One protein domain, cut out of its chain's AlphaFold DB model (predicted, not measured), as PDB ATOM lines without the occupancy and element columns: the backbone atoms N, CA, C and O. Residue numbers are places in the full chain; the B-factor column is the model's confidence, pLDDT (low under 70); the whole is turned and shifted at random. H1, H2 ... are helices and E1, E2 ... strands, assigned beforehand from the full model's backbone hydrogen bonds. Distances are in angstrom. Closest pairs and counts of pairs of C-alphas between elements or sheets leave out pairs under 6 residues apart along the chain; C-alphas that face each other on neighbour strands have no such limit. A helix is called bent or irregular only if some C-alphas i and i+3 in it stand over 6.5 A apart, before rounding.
ATOM      1  N   LYS A 381     169.593 166.952 106.913       75.12
ATOM      2  CA  LYS A 381     171.001 166.584 106.994       75.12
ATOM      3  C   LYS A 381     171.843 167.815 106.663       75.12
ATOM      4  O   LYS A 381     171.863 168.275 105.526       75.12
ATOM      5  N   ASP A 382     172.570 168.334 107.649       85.69
ATOM      6  CA  ASP A 382     173.512 169.442 107.434       85.69
ATOM      7  C   ASP A 382     174.757 169.008 106.638       85.69
ATOM      8  O   ASP A 382     175.413 169.829 105.989       85.69
ATOM      9  N   ALA A 383     175.093 167.712 106.672       92.06
ATOM     10  CA  ALA A 383     176.196 167.135 105.916       92.06
ATOM     11  C   ALA A 383     175.963 165.665 105.529       92.06
ATOM     12  O   ALA A 383     175.265 164.919 106.217       92.06
ATOM     13  N   ILE A 384     176.607 165.247 104.439       93.25
ATOM     14  CA  ILE A 384     176.714 163.863 103.969       93.25
ATOM     15  C   ILE A 384     178.199 163.496 103.917       93.25
ATOM     16  O   ILE A 384     179.011 164.212 103.329       93.25
ATOM     17  N   TYR A 385     178.547 162.365 104.524       94.50
ATOM     18  CA  TYR A 385     179.910 161.842 104.573       94.50
ATOM     19  C   TYR A 385     180.048 160.695 103.574       94.50
ATOM     20  O   TYR A 385     179.339 159.695 103.678       94.50
ATOM     21  N   VAL A 386     180.971 160.811 102.618       95.06
ATOM     22  CA  VAL A 386     181.262 159.743 101.652       95.06
ATOM     23  C   VAL A 386     182.678 159.228 101.870       95.06
ATOM     24  O   VAL A 386     183.628 160.004 101.901       95.06
ATOM     25  N   THR A 387     182.820 157.909 101.993       94.44
ATOM     26  CA  THR A 387     184.118 157.217 101.981       94.44
ATOM     27  C   THR A 387     184.222 156.382 100.708       94.44
ATOM     28  O   THR A 387     183.310 155.617 100.396       94.44
ATOM     29  N   MET A 388     185.323 156.518  99.972       93.50
ATOM     30  CA  MET A 388     185.617 155.766  98.752       93.50
ATOM     31  C   MET A 388     186.909 154.967  98.947       93.50
ATOM     32  O   MET A 388     187.977 155.544  99.142       93.50
ATOM     33  N   GLU A 389     186.817 153.637  98.879       93.38
ATOM     34  CA  GLU A 389     187.958 152.736  99.082       93.38
ATOM     35  C   GLU A 389     188.477 152.183  97.747       93.38
ATOM     36  O   GLU A 389     187.787 151.428  97.057       93.38
ATOM     37  N   ILE A 390     189.720 152.511  97.388       90.81
ATOM     38  CA  ILE A 390     190.390 151.958  96.209       90.81
ATOM     39  C   ILE A 390     191.196 150.727  96.640       90.81
ATOM     40  O   ILE A 390     192.269 150.825  97.241       90.81
ATOM     41  N   LEU A 391     190.654 149.546  96.329       91.06
ATOM     42  CA  LEU A 391     191.205 148.249  96.745       91.06
ATOM     43  C   LEU A 391     192.174 147.631  95.720       91.06
ATOM     44  O   LEU A 391     193.020 146.816  96.077       91.06
ATOM     45  N   SER A 392     192.060 147.994  94.438       89.00
ATOM     46  CA  SER A 392     192.997 147.593  93.374       89.00
ATOM     47  C   SER A 392     192.891 148.536  92.173       89.00
ATOM     48  O   SER A 392     191.808 149.057  91.913       89.00
ATOM     49  N   ASN A 393     193.973 148.686  91.406       87.00
ATOM     50  CA  ASN A 393     193.957 149.309  90.078       87.00
ATOM     51  C   ASN A 393     194.377 148.285  88.992       87.00
ATOM     52  O   ASN A 393     194.729 147.145  89.323       87.00
ATOM     53  N   TRP A 394     194.264 148.641  87.703       81.31
ATOM     54  CA  TRP A 394     194.663 147.786  86.560       81.31
ATOM     55  C   TRP A 394     195.795 148.393  85.707       81.31
ATOM     56  O   TRP A 394     196.084 147.865  84.642       81.31
ATOM     57  N   GLY A 395     196.401 149.492  86.163       76.38
ATOM     58  CA  GLY A 395     197.514 150.179  85.512       76.38
ATOM     59  C   GLY A 395     198.777 150.099  86.370       76.38
ATOM     60  O   GLY A 395     199.297 149.015  86.635       76.38
ATOM     61  N   ASN A 396     199.284 151.252  86.813       79.94
ATOM     62  CA  ASN A 396     200.532 151.323  87.568       79.94
ATOM     63  C   ASN A 396     200.407 150.674  88.962       79.94
ATOM     64  O   ASN A 396     199.635 151.124  89.806       79.94
ATOM     65  N   LEU A 397     201.225 149.657  89.243       80.31
ATOM     66  CA  LEU A 397     201.209 148.935  90.526       80.31
ATOM     67  C   LEU A 397     201.473 149.826  91.755       80.31
ATOM     68  O   LEU A 397     201.050 149.465  92.849       80.31
ATOM     69  N   SER A 398     202.152 150.964  91.577       85.31
ATOM     70  CA  SER A 398     202.595 151.855  92.656       85.31
ATOM     71  C   SER A 398     201.855 153.195  92.704       85.31
ATOM     72  O   SER A 398     202.112 153.982  93.613       85.31
ATOM     73  N   TRP A 399     200.965 153.487  91.749       86.56
ATOM     74  CA  TRP A 399     200.283 154.781  91.630       86.56
ATOM     75  C   TRP A 399     198.825 154.624  91.204       86.56
ATOM     76  O   TRP A 399     198.488 153.785  90.373       86.56
ATOM     77  N   VAL A 400     197.965 155.489  91.732       88.56
ATOM     78  CA  VAL A 400     196.595 155.689  91.255       88.56
ATOM     79  C   VAL A 400     196.409 157.155  90.881       88.56
ATOM     80  O   VAL A 400     197.069 158.033  91.438       88.56
ATOM     81  N   GLY A 401     195.520 157.421  89.928       88.25
ATOM     82  CA  GLY A 401     195.092 158.771  89.593       88.25
ATOM     83  C   GLY A 401     193.604 158.823  89.286       88.25
ATOM     84  O   GLY A 401     193.018 157.827  88.863       88.25
ATOM     85  N   LEU A 402     193.005 159.987  89.507       88.81
ATOM     86  CA  LEU A 402     191.620 160.307  89.170       88.81
ATOM     87  C   LEU A 402     191.577 161.724  88.588       88.81
ATOM     88  O   LEU A 402     192.366 162.587  88.969       88.81
ATOM     89  N   THR A 403     190.647 161.956  87.671       87.25
ATOM     90  CA  THR A 403     190.498 163.230  86.958       87.25
ATOM     91  C   THR A 403     189.509 164.169  87.654       87.25
ATOM     92  O   THR A 403     189.728 165.374  87.668       87.25
ATOM     93  N   GLU A 404     188.406 163.640  88.195       89.00
ATOM     94  CA  GLU A 404     187.361 164.403  88.901       89.00
ATOM     95  C   GLU A 404     186.420 163.433  89.650       89.00
ATOM     96  O   GLU A 404     186.154 162.325  89.177       89.00
ATOM     97  N   VAL A 405     185.883 163.846  90.801       92.38
ATOM     98  CA  VAL A 405     184.811 163.160  91.537       92.38
ATOM     99  C   VAL A 405     183.674 164.152  91.773       92.38
ATOM    100  O   VAL A 405     183.841 165.169  92.441       92.38
ATOM    101  N   GLU A 406     182.501 163.855  91.219       93.69
ATOM    102  CA  GLU A 406     181.320 164.715  91.288       93.69
ATOM    103  C   GLU A 406     180.196 164.044  92.084       93.69
ATOM    104  O   GLU A 406     179.933 162.851  91.918       93.69
ATOM    105  N   PHE A 407     179.472 164.831  92.875       93.75
ATOM    106  CA  PHE A 407     178.335 164.389  93.682       93.75
ATOM    107  C   PHE A 407     177.068 165.125  93.234       93.75
ATOM    108  O   PHE A 407     177.140 166.306  92.893       93.75
ATOM    109  N   PHE A 408     175.920 164.446  93.220       92.44
ATOM    110  CA  PHE A 408     174.643 164.995  92.753       92.44
ATOM    111  C   PHE A 408     173.510 164.688  93.736       92.44
ATOM    112  O   PHE A 408     173.394 163.560  94.228       92.44
ATOM    113  N   ASP A 409     172.681 165.700  93.989       90.62
ATOM    114  CA  ASP A 409     171.507 165.626  94.861       90.62
ATOM    115  C   ASP A 409     170.358 164.812  94.228       90.62
ATOM    116  O   ASP A 409     170.458 164.361  93.084       90.62
ATOM    117  N   LEU A 410     169.252 164.645  94.956       88.81
ATOM    118  CA  LEU A 410     168.018 164.008  94.486       88.81
ATOM    119  C   LEU A 410     167.453 164.680  93.218       88.81
ATOM    120  O   LEU A 410     167.018 163.982  92.304       88.81
ATOM    121  N   ASP A 411     167.578 166.007  93.114       88.31
ATOM    122  CA  ASP A 411     167.200 166.823  91.945       88.31
ATOM    123  C   ASP A 411     168.278 166.847  90.829       88.31
ATOM    124  O   ASP A 411     168.354 167.783  90.033       88.31
ATOM    125  N   ASP A 412     169.191 165.867  90.816       88.44
ATOM    126  CA  ASP A 412     170.363 165.731  89.927       88.44
ATOM    127  C   ASP A 412     171.255 166.990  89.793       88.44
ATOM    128  O   ASP A 412     171.996 167.185  88.823       88.44
ATOM    129  N   THR A 413     171.216 167.864  90.797       88.88
ATOM    130  CA  THR A 413     172.024 169.086  90.871       88.88
ATOM    131  C   THR A 413     173.410 168.773  91.433       88.88
ATOM    132  O   THR A 413     173.516 168.132  92.478       88.88
ATOM    133  N   LYS A 414     174.487 169.242  90.775       90.50
ATOM    134  CA  LYS A 414     175.868 169.046  91.262       90.50
ATOM    135  C   LYS A 414     176.048 169.721  92.624       90.50
ATOM    136  O   LYS A 414     175.944 170.945  92.743       90.50
ATOM    137  N   LEU A 415     176.340 168.909  93.633       91.31
ATOM    138  CA  LEU A 415     176.640 169.335  94.991       91.31
ATOM    139  C   LEU A 415     178.053 169.919  95.052       91.31
ATOM    140  O   LEU A 415     178.983 169.420  94.414       91.31
ATOM    141  N   TYR A 416     178.216 170.987  95.829       91.19
ATOM    142  CA  TYR A 416     179.521 171.597  96.065       91.19
ATOM    143  C   TYR A 416     180.258 170.877  97.199       91.19
ATOM    144  O   TYR A 416     179.702 170.682  98.279       91.19
ATOM    145  N   VAL A 417     181.532 170.553  96.971       92.50
ATOM    146  CA  VAL A 417     182.456 170.034  97.987       92.50
ATOM    147  C   VAL A 417     183.650 170.980  98.066       92.50
ATOM    148  O   VAL A 417     184.237 171.329  97.041       92.50
ATOM    149  N   SER A 418     184.009 171.420  99.273       90.38
ATOM    150  CA  SER A 418     185.203 172.247  99.469       90.38
ATOM    151  C   SER A 418     186.463 171.403  99.263       90.38
ATOM    152  O   SER A 418     186.520 170.289  99.780       90.38
ATOM    153  N   PRO A 419     187.532 171.935  98.647       90.00
ATOM    154  CA  PRO A 419     188.863 171.320  98.689       90.00
ATOM    155  C   PRO A 419     189.369 170.999 100.107       90.00
ATOM    156  O   PRO A 419     190.179 170.100 100.277       90.00
ATOM    157  N   HIS A 420     188.879 171.721 101.122       90.06
ATOM    158  CA  HIS A 420     189.218 171.521 102.538       90.06
ATOM    159  C   HIS A 420     188.401 170.407 103.215       90.06
ATOM    160  O   HIS A 420     188.678 170.053 104.356       90.06
ATOM    161  N   ASP A 421     187.379 169.892 102.526       92.88
ATOM    162  CA  ASP A 421     186.484 168.829 102.990       92.88
ATOM    163  C   ASP A 421     186.807 167.475 102.333       92.88
ATOM    164  O   ASP A 421     186.018 166.533 102.430       92.88
ATOM    165  N   VAL A 422     187.957 167.389 101.655       93.19
ATOM    166  CA  VAL A 422     188.510 166.161 101.080       93.19
ATOM    167  C   VAL A 422     189.739 165.748 101.889       93.19
ATOM    168  O   VAL A 422     190.661 166.541 102.064       93.19
ATOM    169  N   ASP A 423     189.753 164.508 102.369       92.00
ATOM    170  CA  ASP A 423     190.844 163.907 103.151       92.00
ATOM    171  C   ASP A 423     191.207 162.528 102.574       92.00
ATOM    172  O   ASP A 423     190.430 161.926 101.828       92.00
ATOM    173  N   ILE A 424     192.391 162.007 102.904       91.75
ATOM    174  CA  ILE A 424     192.826 160.678 102.475       91.75
ATOM    175  C   ILE A 424     193.615 159.956 103.562       91.75
ATOM    176  O   ILE A 424     194.451 160.534 104.253       91.75
ATOM    177  N   ARG A 425     193.382 158.648 103.686       88.44
ATOM    178  CA  ARG A 425     194.120 157.772 104.602       88.44
ATOM    179  C   ARG A 425     194.881 156.696 103.845       88.44
ATOM    180  O   ARG A 425     194.482 156.271 102.760       88.44
ATOM    181  N   ASN A 426     195.951 156.232 104.486       79.88
ATOM    182  CA  ASN A 426     196.863 155.189 104.016       79.88
ATOM    183  C   ASN A 426     197.753 155.594 102.820       79.88
ATOM    184  O   ASN A 426     198.249 154.724 102.109       79.88
ATOM    185  N   SER A 427     198.019 156.893 102.619       77.94
ATOM    186  CA  SER A 427     199.095 157.345 101.724       77.94
ATOM    187  C   SER A 427     199.756 158.647 102.173       77.94
ATOM    188  O   SER A 427     199.079 159.624 102.476       77.94
ATOM    189  N   ASP A 428     201.088 158.661 102.088       74.06
ATOM    190  CA  ASP A 428     201.955 159.823 102.253       74.06
ATOM    191  C   ASP A 428     202.954 159.878 101.073       74.06
ATOM    192  O   ASP A 428     203.671 158.897 100.850       74.06
ATOM    193  N   PRO A 429     203.072 160.996 100.325       74.56
ATOM    194  CA  PRO A 429     202.212 162.180 100.349       74.56
ATOM    195  C   PRO A 429     200.859 161.959  99.624       74.56
ATOM    196  O   PRO A 429     200.769 161.138  98.709       74.56
ATOM    197  N   PRO A 430     199.809 162.727  99.974       75.25
ATOM    198  CA  PRO A 430     198.434 162.514  99.494       75.25
ATOM    199  C   PRO A 430     198.118 163.040  98.079       75.25
ATOM    200  O   PRO A 430     197.039 162.771  97.552       75.25
ATOM    201  N   GLY A 431     199.022 163.811  97.464       81.19
ATOM    202  CA  GLY A 431     198.701 164.630  96.286       81.19
ATOM    203  C   GLY A 431     197.839 165.854  96.640       81.19
ATOM    204  O   GLY A 431     197.533 166.101  97.805       81.19
ATOM    205  N   ASP A 432     197.458 166.646  95.637       85.69
ATOM    206  CA  ASP A 432     196.579 167.813  95.814       85.69
ATOM    207  C   ASP A 432     195.106 167.397  95.677       85.69
ATOM    208  O   ASP A 432     194.550 167.345  94.578       85.69
ATOM    209  N   LEU A 433     194.479 167.073  96.811       87.69
ATOM    210  CA  LEU A 433     193.089 166.610  96.884       87.69
ATOM    211  C   LEU A 433     192.073 167.635  96.347       87.69
ATOM    212  O   LEU A 433     190.973 167.248  95.948       87.69
ATOM    213  N   GLY A 434     192.432 168.922  96.259       84.38
ATOM    214  CA  GLY A 434     191.569 169.946  95.670       84.38
ATOM    215  C   GLY A 434     191.259 169.692  94.192       84.38
ATOM    216  O   GLY A 434     190.183 170.061  93.722       84.38
ATOM    217  N   GLN A 435     192.150 168.997  93.480       86.75
ATOM    218  CA  GLN A 435     191.992 168.656  92.062       86.75
ATOM    219  C   GLN A 435     190.842 167.672  91.814       86.75
ATOM    220  O   GLN A 435     190.230 167.719  90.750       86.75
ATOM    221  N   LEU A 436     190.486 166.846  92.807       88.69
ATOM    222  CA  LEU A 436     189.368 165.903  92.707       88.69
ATOM    223  C   LEU A 436     188.004 166.600  92.615       88.69
ATOM    224  O   LEU A 436     187.103 166.059  91.982       88.69
ATOM    225  N   VAL A 437     187.838 167.765  93.252       87.06
ATOM    226  CA  VAL A 437     186.523 168.418  93.429       87.06
ATOM    227  C   VAL A 437     186.422 169.813  92.804       87.06
ATOM    228  O   VAL A 437     185.321 170.270  92.505       87.06
ATOM    229  N   ASN A 438     187.548 170.496  92.576       76.50
ATOM    230  CA  ASN A 438     187.596 171.866  92.063       76.50
ATOM    231  C   ASN A 438     188.257 171.933  90.678       76.50
ATOM    232  O   ASN A 438     189.356 172.468  90.504       76.50
ATOM    233  N   ARG A 439     187.570 171.393  89.668       68.88
ATOM    234  CA  ARG A 439     188.028 171.451  88.278       68.88
ATOM    235  C   ARG A 439     187.865 172.857  87.698       68.88
ATOM    236  O   ARG A 439     186.780 173.263  87.281       68.88
ATOM    237  N   ASN A 440     188.968 173.595  87.626       56.22
ATOM    238  CA  ASN A 440     188.971 174.951  87.090       56.22
ATOM    239  C   ASN A 440     188.884 174.951  85.551       56.22
ATOM    240  O   ASN A 440     189.874 174.745  84.850       56.22
ATOM    241  N   LEU A 441     187.694 175.231  85.013       52.59
ATOM    242  CA  LEU A 441     187.430 175.286  83.568       52.59
ATOM    243  C   LEU A 441     188.245 176.356  82.809       52.59
ATOM    244  O   LEU A 441     188.330 176.288  81.582       52.59
ATOM    245  N   ALA A 442     188.861 177.326  83.496       46.22
ATOM    246  CA  ALA A 442     189.676 178.359  82.856       46.22
ATOM    247  C   ALA A 442     191.084 177.868  82.455       46.22
ATOM    248  O   ALA A 442     191.662 178.382  81.492       46.22
ATOM    249  N   SER A 443     191.661 176.876  83.147       52.03
ATOM    250  CA  SER A 443     193.027 176.397  82.888       52.03
ATOM    251  C   SER A 443     193.072 175.378  81.745       52.03
ATOM    252  O   SER A 443     193.322 174.194  81.940       52.03
ATOM    253  N   LYS A 444     192.891 175.867  80.513       51.03
ATOM    254  CA  LYS A 444     192.857 175.097  79.250       51.03
ATOM    255  C   LYS A 444     194.114 174.273  78.899       51.03
ATOM    256  O   LYS A 444     194.173 173.729  77.800       51.03
ATOM    257  N   LYS A 445     195.136 174.249  79.761       48.97
ATOM    258  CA  LYS A 445     196.468 173.697  79.473       48.97
ATOM    259  C   LYS A 445     196.789 172.417  80.242       48.97
ATOM    260  O   LYS A 445     197.425 171.534  79.677       48.97
ATOM    261  N   ASP A 446     196.319 172.313  81.478       51.31
ATOM    262  CA  ASP A 446     196.645 171.220  82.385       51.31
ATOM    263  C   ASP A 446     195.328 170.694  82.966       51.31
ATOM    264  O   ASP A 446     194.592 171.420  83.638       51.31
ATOM    265  N   SER A 447     194.995 169.440  82.658       58.25
ATOM    266  CA  SER A 447     193.896 168.746  83.328       58.25
ATOM    267  C   SER A 447     194.270 168.537  84.796       58.25
ATOM    268  O   SER A 447     195.414 168.204  85.106       58.25
ATOM    269  N   SER A 448     193.319 168.761  85.706       65.81
ATOM    270  CA  SER A 448     193.512 168.660  87.159       65.81
ATOM    271  C   SER A 448     193.636 167.194  87.600       65.81
ATOM    272  O   SER A 448     192.721 166.624  88.181       65.81
ATOM    273  N   LEU A 449     194.752 166.560  87.242       82.25
ATOM    274  CA  LEU A 449     195.008 165.137  87.439       82.25
ATOM    275  C   LEU A 449     195.556 164.861  88.838       82.25
ATOM    276  O   LEU A 449     196.773 164.832  89.056       82.25
ATOM    277  N   TRP A 450     194.653 164.576  89.774       88.75
ATOM    278  CA  TRP A 450     195.061 164.062  91.073       88.75
ATOM    279  C   TRP A 450     195.752 162.704  90.907       88.75
ATOM    280  O   TRP A 450     195.213 161.785  90.286       88.75
ATOM    281  N   THR A 451     196.944 162.567  91.488       88.56
ATOM    282  CA  THR A 451     197.729 161.327  91.505       88.56
ATOM    283  C   THR A 451     198.332 161.087  92.886       88.56
ATOM    284  O   THR A 451     198.694 162.026  93.597       88.56
ATOM    285  N   CYS A 452     198.413 159.817  93.283       88.62
ATOM    286  CA  CYS A 452     198.755 159.403  94.641       88.62
ATOM    287  C   CYS A 452     199.466 158.035  94.651       88.62
ATOM    288  O   CYS A 452     199.096 157.159  93.856       88.62
ATOM    289  N   PRO A 453     200.465 157.811  95.530       88.38
ATOM    290  CA  PRO A 453     201.046 156.490  95.752       88.38
ATOM    291  C   PRO A 453     199.978 155.461  96.147       88.38
ATOM    292  O   PRO A 453     199.171 155.686  97.047       88.38
ATOM    293  N   PHE A 454     199.964 154.308  95.481       88.62
ATOM    294  CA  PHE A 454     198.912 153.313  95.671       88.62
ATOM    295  C   PHE A 454     199.299 152.236  96.690       88.62
ATOM    296  O   PHE A 454     199.978 151.263  96.366       88.62
ATOM    297  N   HIS A 455     198.796 152.388  97.916       86.88
ATOM    298  CA  HIS A 455     198.925 151.407  98.993       86.88
ATOM    299  C   HIS A 455     197.523 150.927  99.420       86.88
ATOM    300  O   HIS A 455     196.868 151.585 100.225       86.88
ATOM    301  N   PRO A 456     196.999 149.820  98.854       85.69
ATOM    302  CA  PRO A 456     195.640 149.371  99.150       85.69
ATOM    303  C   PRO A 456     195.491 148.858 100.598       85.69
ATOM    304  O   PRO A 456     196.353 148.107 101.058       85.69
ATOM    305  N   PRO A 457     194.376 149.165 101.294       88.44
ATOM    306  CA  PRO A 457     193.241 149.971 100.839       88.44
ATOM    307  C   PRO A 457     193.515 151.479 100.959       88.44
ATOM    308  O   PRO A 457     193.723 151.994 102.058       88.44
ATOM    309  N   LEU A 458     193.441 152.202  99.842       90.38
ATOM    310  CA  LEU A 458     193.526 153.663  99.839       90.38
ATOM    311  C   LEU A 458     192.127 154.241 100.080       90.38
ATOM    312  O   LEU A 458     191.197 153.875  99.361       90.38
ATOM    313  N   GLN A 459     191.956 155.110 101.078       92.94
ATOM    314  CA  GLN A 459     190.634 155.600 101.497       92.94
ATOM    315  C   GLN A 459     190.519 157.112 101.296       92.94
ATOM    316  O   GLN A 459     191.154 157.868 102.026       92.94
ATOM    317  N   LEU A 460     189.694 157.546 100.341       93.38
ATOM    318  CA  LEU A 460     189.311 158.948 100.145       93.38
ATOM    319  C   LEU A 460     188.052 159.269 100.962       93.38
ATOM    320  O   LEU A 460     187.090 158.499 100.943       93.38
ATOM    321  N   PHE A 461     188.035 160.419 101.628       94.94
ATOM    322  CA  PHE A 461     186.909 160.920 102.416       94.94
ATOM    323  C   PHE A 461     186.440 162.264 101.860       94.94
ATOM    324  O   PHE A 461     187.262 163.121 101.548       94.94
ATOM    325  N   PHE A 462     185.126 162.454 101.767       95.50
ATOM    326  CA  PHE A 462     184.494 163.686 101.291       95.50
ATOM    327  C   PHE A 462     183.385 164.102 102.264       95.50
ATOM    328  O   PHE A 462     182.500 163.296 102.567       95.50
ATOM    329  N   VAL A 463     183.405 165.353 102.734       94.75
ATOM    330  CA  VAL A 463     182.340 165.936 103.569       94.75
ATOM    331  C   VAL A 463     181.535 166.936 102.743       94.75
ATOM    332  O   VAL A 463     181.941 168.075 102.525       94.75
ATOM    333  N   ILE A 464     180.365 166.517 102.275       93.69
ATOM    334  CA  ILE A 464     179.455 167.361 101.502       93.69
ATOM    335  C   ILE A 464     178.576 168.122 102.499       93.69
ATOM    336  O   ILE A 464     177.805 167.490 103.215       93.69
ATOM    337  N   ARG A 465     178.672 169.454 102.579       92.62
ATOM    338  CA  ARG A 465     177.814 170.269 103.467       92.62
ATOM    339  C   ARG A 465     176.628 170.864 102.711       92.62
ATOM    340  O   ARG A 465     176.787 171.297 101.571       92.62
ATOM    341  N   ASN A 466     175.479 170.986 103.374       88.50
ATOM    342  CA  ASN A 466     174.268 171.609 102.836       88.50
ATOM    343  C   ASN A 466     174.371 173.153 102.808       88.50
ATOM    344  O   ASN A 466     173.591 173.882 103.420       88.50
ATOM    345  N   THR A 467     175.367 173.683 102.091       81.69
ATOM    346  CA  THR A 467     175.669 175.128 102.018       81.69
ATOM    347  C   THR A 467     174.559 175.964 101.381       81.69
ATOM    348  O   THR A 467     174.550 177.183 101.533       81.69
ATOM    349  N   ARG A 468     173.623 175.321 100.673       78.25
ATOM    350  CA  ARG A 468     172.491 175.950  99.981       78.25
ATOM    351  C   ARG A 468     171.158 175.835 100.742       78.25
ATOM    352  O   ARG A 468     170.154 176.288 100.205       78.25
ATOM    353  N   ARG A 469     171.135 175.249 101.954       78.75
ATOM    354  CA  ARG A 469     169.908 174.928 102.721       78.75
ATOM    355  C   ARG A 469     168.847 174.209 101.855       78.75
ATOM    356  O   ARG A 469     167.667 174.546 101.891       78.75
ATOM    357  N   LEU A 470     169.269 173.237 101.042       77.50
ATOM    358  CA  LEU A 470     168.373 172.444 100.196       77.50
ATOM    359  C   LEU A 470     167.459 171.595 101.087       77.50
ATOM    360  O   LEU A 470     167.946 170.865 101.952       77.50
ATOM    361  N   HIS A 471     166.144 171.701 100.871       71.19
ATOM    362  CA  HIS A 471     165.134 171.012 101.682       71.19
ATOM    363  C   HIS A 471     165.241 169.484 101.587       71.19
ATOM    364  O   HIS A 471     165.091 168.806 102.597       71.19
ATOM    365  N   ALA A 472     165.542 168.960 100.396       79.00
ATOM    366  CA  ALA A 472     165.632 167.530 100.105       79.00
ATOM    367  C   ALA A 472     167.089 167.024 100.005       79.00
ATOM    368  O   ALA A 472     167.361 166.093  99.251       79.00
ATOM    369  N   PHE A 473     168.029 167.648 100.732       86.62
ATOM    370  CA  PHE A 473     169.470 167.376 100.618       86.62
ATOM    371  C   PHE A 473     169.823 165.899 100.851       86.62
ATOM    372  O   PHE A 473     169.815 165.386 101.977       86.62
ATOM    373  N   GLY A 474     170.179 165.228  99.762       88.19
ATOM    374  CA  GLY A 474     170.553 163.828  99.702       88.19
ATOM    375  C   GLY A 474     171.751 163.594  98.784       88.19
ATOM    376  O   GLY A 474     172.504 164.497  98.428       88.19
ATOM    377  N   LEU A 475     171.955 162.332  98.413       91.94
ATOM    378  CA  LEU A 475     172.972 161.933  97.445       91.94
ATOM    379  C   LEU A 475     172.383 160.851  96.543       91.94
ATOM    380  O   LEU A 475     172.289 159.691  96.944       91.94
ATOM    381  N   ALA A 476     171.981 161.231  95.332       92.44
ATOM    382  CA  ALA A 476     171.425 160.298  94.354       92.44
ATOM    383  C   ALA A 476     172.510 159.620  93.516       92.44
ATOM    384  O   ALA A 476     172.396 158.442  93.172       92.44
ATOM    385  N   ARG A 477     173.557 160.368  93.144       93.50
ATOM    386  CA  ARG A 477     174.538 159.919  92.151       93.50
ATOM    387  C   ARG A 477     175.935 160.452  92.445       93.50
ATOM    388  O   ARG A 477     176.114 161.607  92.819       93.50
ATOM    389  N   ILE A 478     176.928 159.602  92.205       94.38
ATOM    390  CA  ILE A 478     178.353 159.946  92.206       94.38
ATOM    391  C   ILE A 478     178.876 159.667  90.793       94.38
ATOM    392  O   ILE A 478     178.593 158.602  90.244       94.38
ATOM    393  N   LYS A 479     179.631 160.594  90.199       92.50
ATOM    394  CA  LYS A 479     180.407 160.349  88.972       92.50
ATOM    395  C   LYS A 479     181.885 160.342  89.332       92.50
ATOM    396  O   LYS A 479     182.352 161.226  90.044       92.50
ATOM    397  N   VAL A 480     182.612 159.341  88.847       91.31
ATOM    398  CA  VAL A 480     184.050 159.179  89.086       91.31
ATOM    399  C   VAL A 480     184.742 159.127  87.736       91.31
ATOM    400  O   VAL A 480     184.572 158.171  86.978       91.31
ATOM    401  N   TRP A 481     185.508 160.163  87.428       87.56
ATOM    402  CA  TRP A 481     186.268 160.267  86.194       87.56
ATOM    403  C   TRP A 481     187.654 159.670  86.431       87.56
ATOM    404  O   TRP A 481     188.494 160.270  87.101       87.56
ATOM    405  N   ASN A 482     187.890 158.465  85.913       83.75
ATOM    406  CA  ASN A 482     189.189 157.804  86.028       83.75
ATOM    407  C   ASN A 482     190.291 158.584  85.280       83.75
ATOM    408  O   ASN A 482     190.010 159.363  84.366       83.75
ATOM    409  N   TYR A 483     191.549 158.358  85.650       75.81
ATOM    410  CA  TYR A 483     192.710 158.771  84.860       75.81
ATOM    411  C   TYR A 483     193.045 157.701  83.810       75.81
ATOM    412  O   TYR A 483     193.001 156.503  84.099       75.81
TER     413      TYR A 483
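What this domain is: This is residues 381 to 483 of the 488 residues of an uncharacterized protein of Myotis lucifugus (UniProt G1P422). You are looking at a small sandwich of two three-stranded sheets, E1, E5, E3 and E4, E2, E6, partly face to face, with the short helix H1 beside E2 and a loop whose residues 441 to 446 stick out from the body. The bent strand E2 pairs with E4 over one part and with E6 over another. The printed part has 103 residues, with E1, E2, E3, H1, E4, E5 and E6 along it; both sheets, in the orders E1, E5, E3 and E4, E2, E6, are antiparallel. The class is mostly strand, with under half of the residues, 44, in named elements. The whole is compact, with a radius of gyration of the C-alphas of 14.2 A and spans of 44 by 32 by 22 A.

Where its parts are: Find C-alpha 383 at (176.196, 167.135, 105.916); from there E1 runs to residue 390, 22.9 A away. Next comes E2, residues 399 to 408, the longest strand at 27.6 A, which bends by 54 degrees at residue 403. E3 is residues 422 to 425, and H1 is residues 434 to 437, 5.7 A long. E4, residues 450 to 453, begins at C-alpha 450 (195.061, 164.062, 91.073). E5 takes residues 458 to 465 over 23.1 A. E6, residues 477 to 482, covers 16.0 A and ends at C-alpha 482 (189.189, 157.804, 86.028).

How they stand to each other: Begin with the inner strand E5. On E1, N 386 is 2.9 A from O 462 of E5, within hydrogen-bond range; on E3, N 425 is 2.9 A from O 459. In the other sheet E2 is the inner strand, and its pairing is staggered: residues 399 to 402 pair with E4, N 400 to O 452 at 2.9 A, and residues 402 to 408 with E6, N 406 to O 479 at 2.9 A. This sheet is twisted, with C-alphas up to 4.3 A off its best plane. E2 and E5 are only just apart, their closest C-alphas 8.4 A from each other. H1 stands at the level of the sheet E4, E2, E6, with a height over the sheet of 2.1 A; its closest C-alphas to E2 are those of Leu 436 and Glu 404, 4.6 A apart. H1 only grazes the sheet E1, E5, E3. H1 is too short for an O i to N i+4 pair; its one O i to N i+3 pair is within range.

The domain as a whole: Look for the farthest C-alphas at Leu 397 and His 471, 43.7 A apart. The printed part has no cut. The links E2 to E3, H1 to E4 and E5 to E6 are long; E4 to E5 is tight. Residues 441 to 446 stand free. Mean pLDDT of the printed part is 84.4, and residues 439 to 448 are under 70.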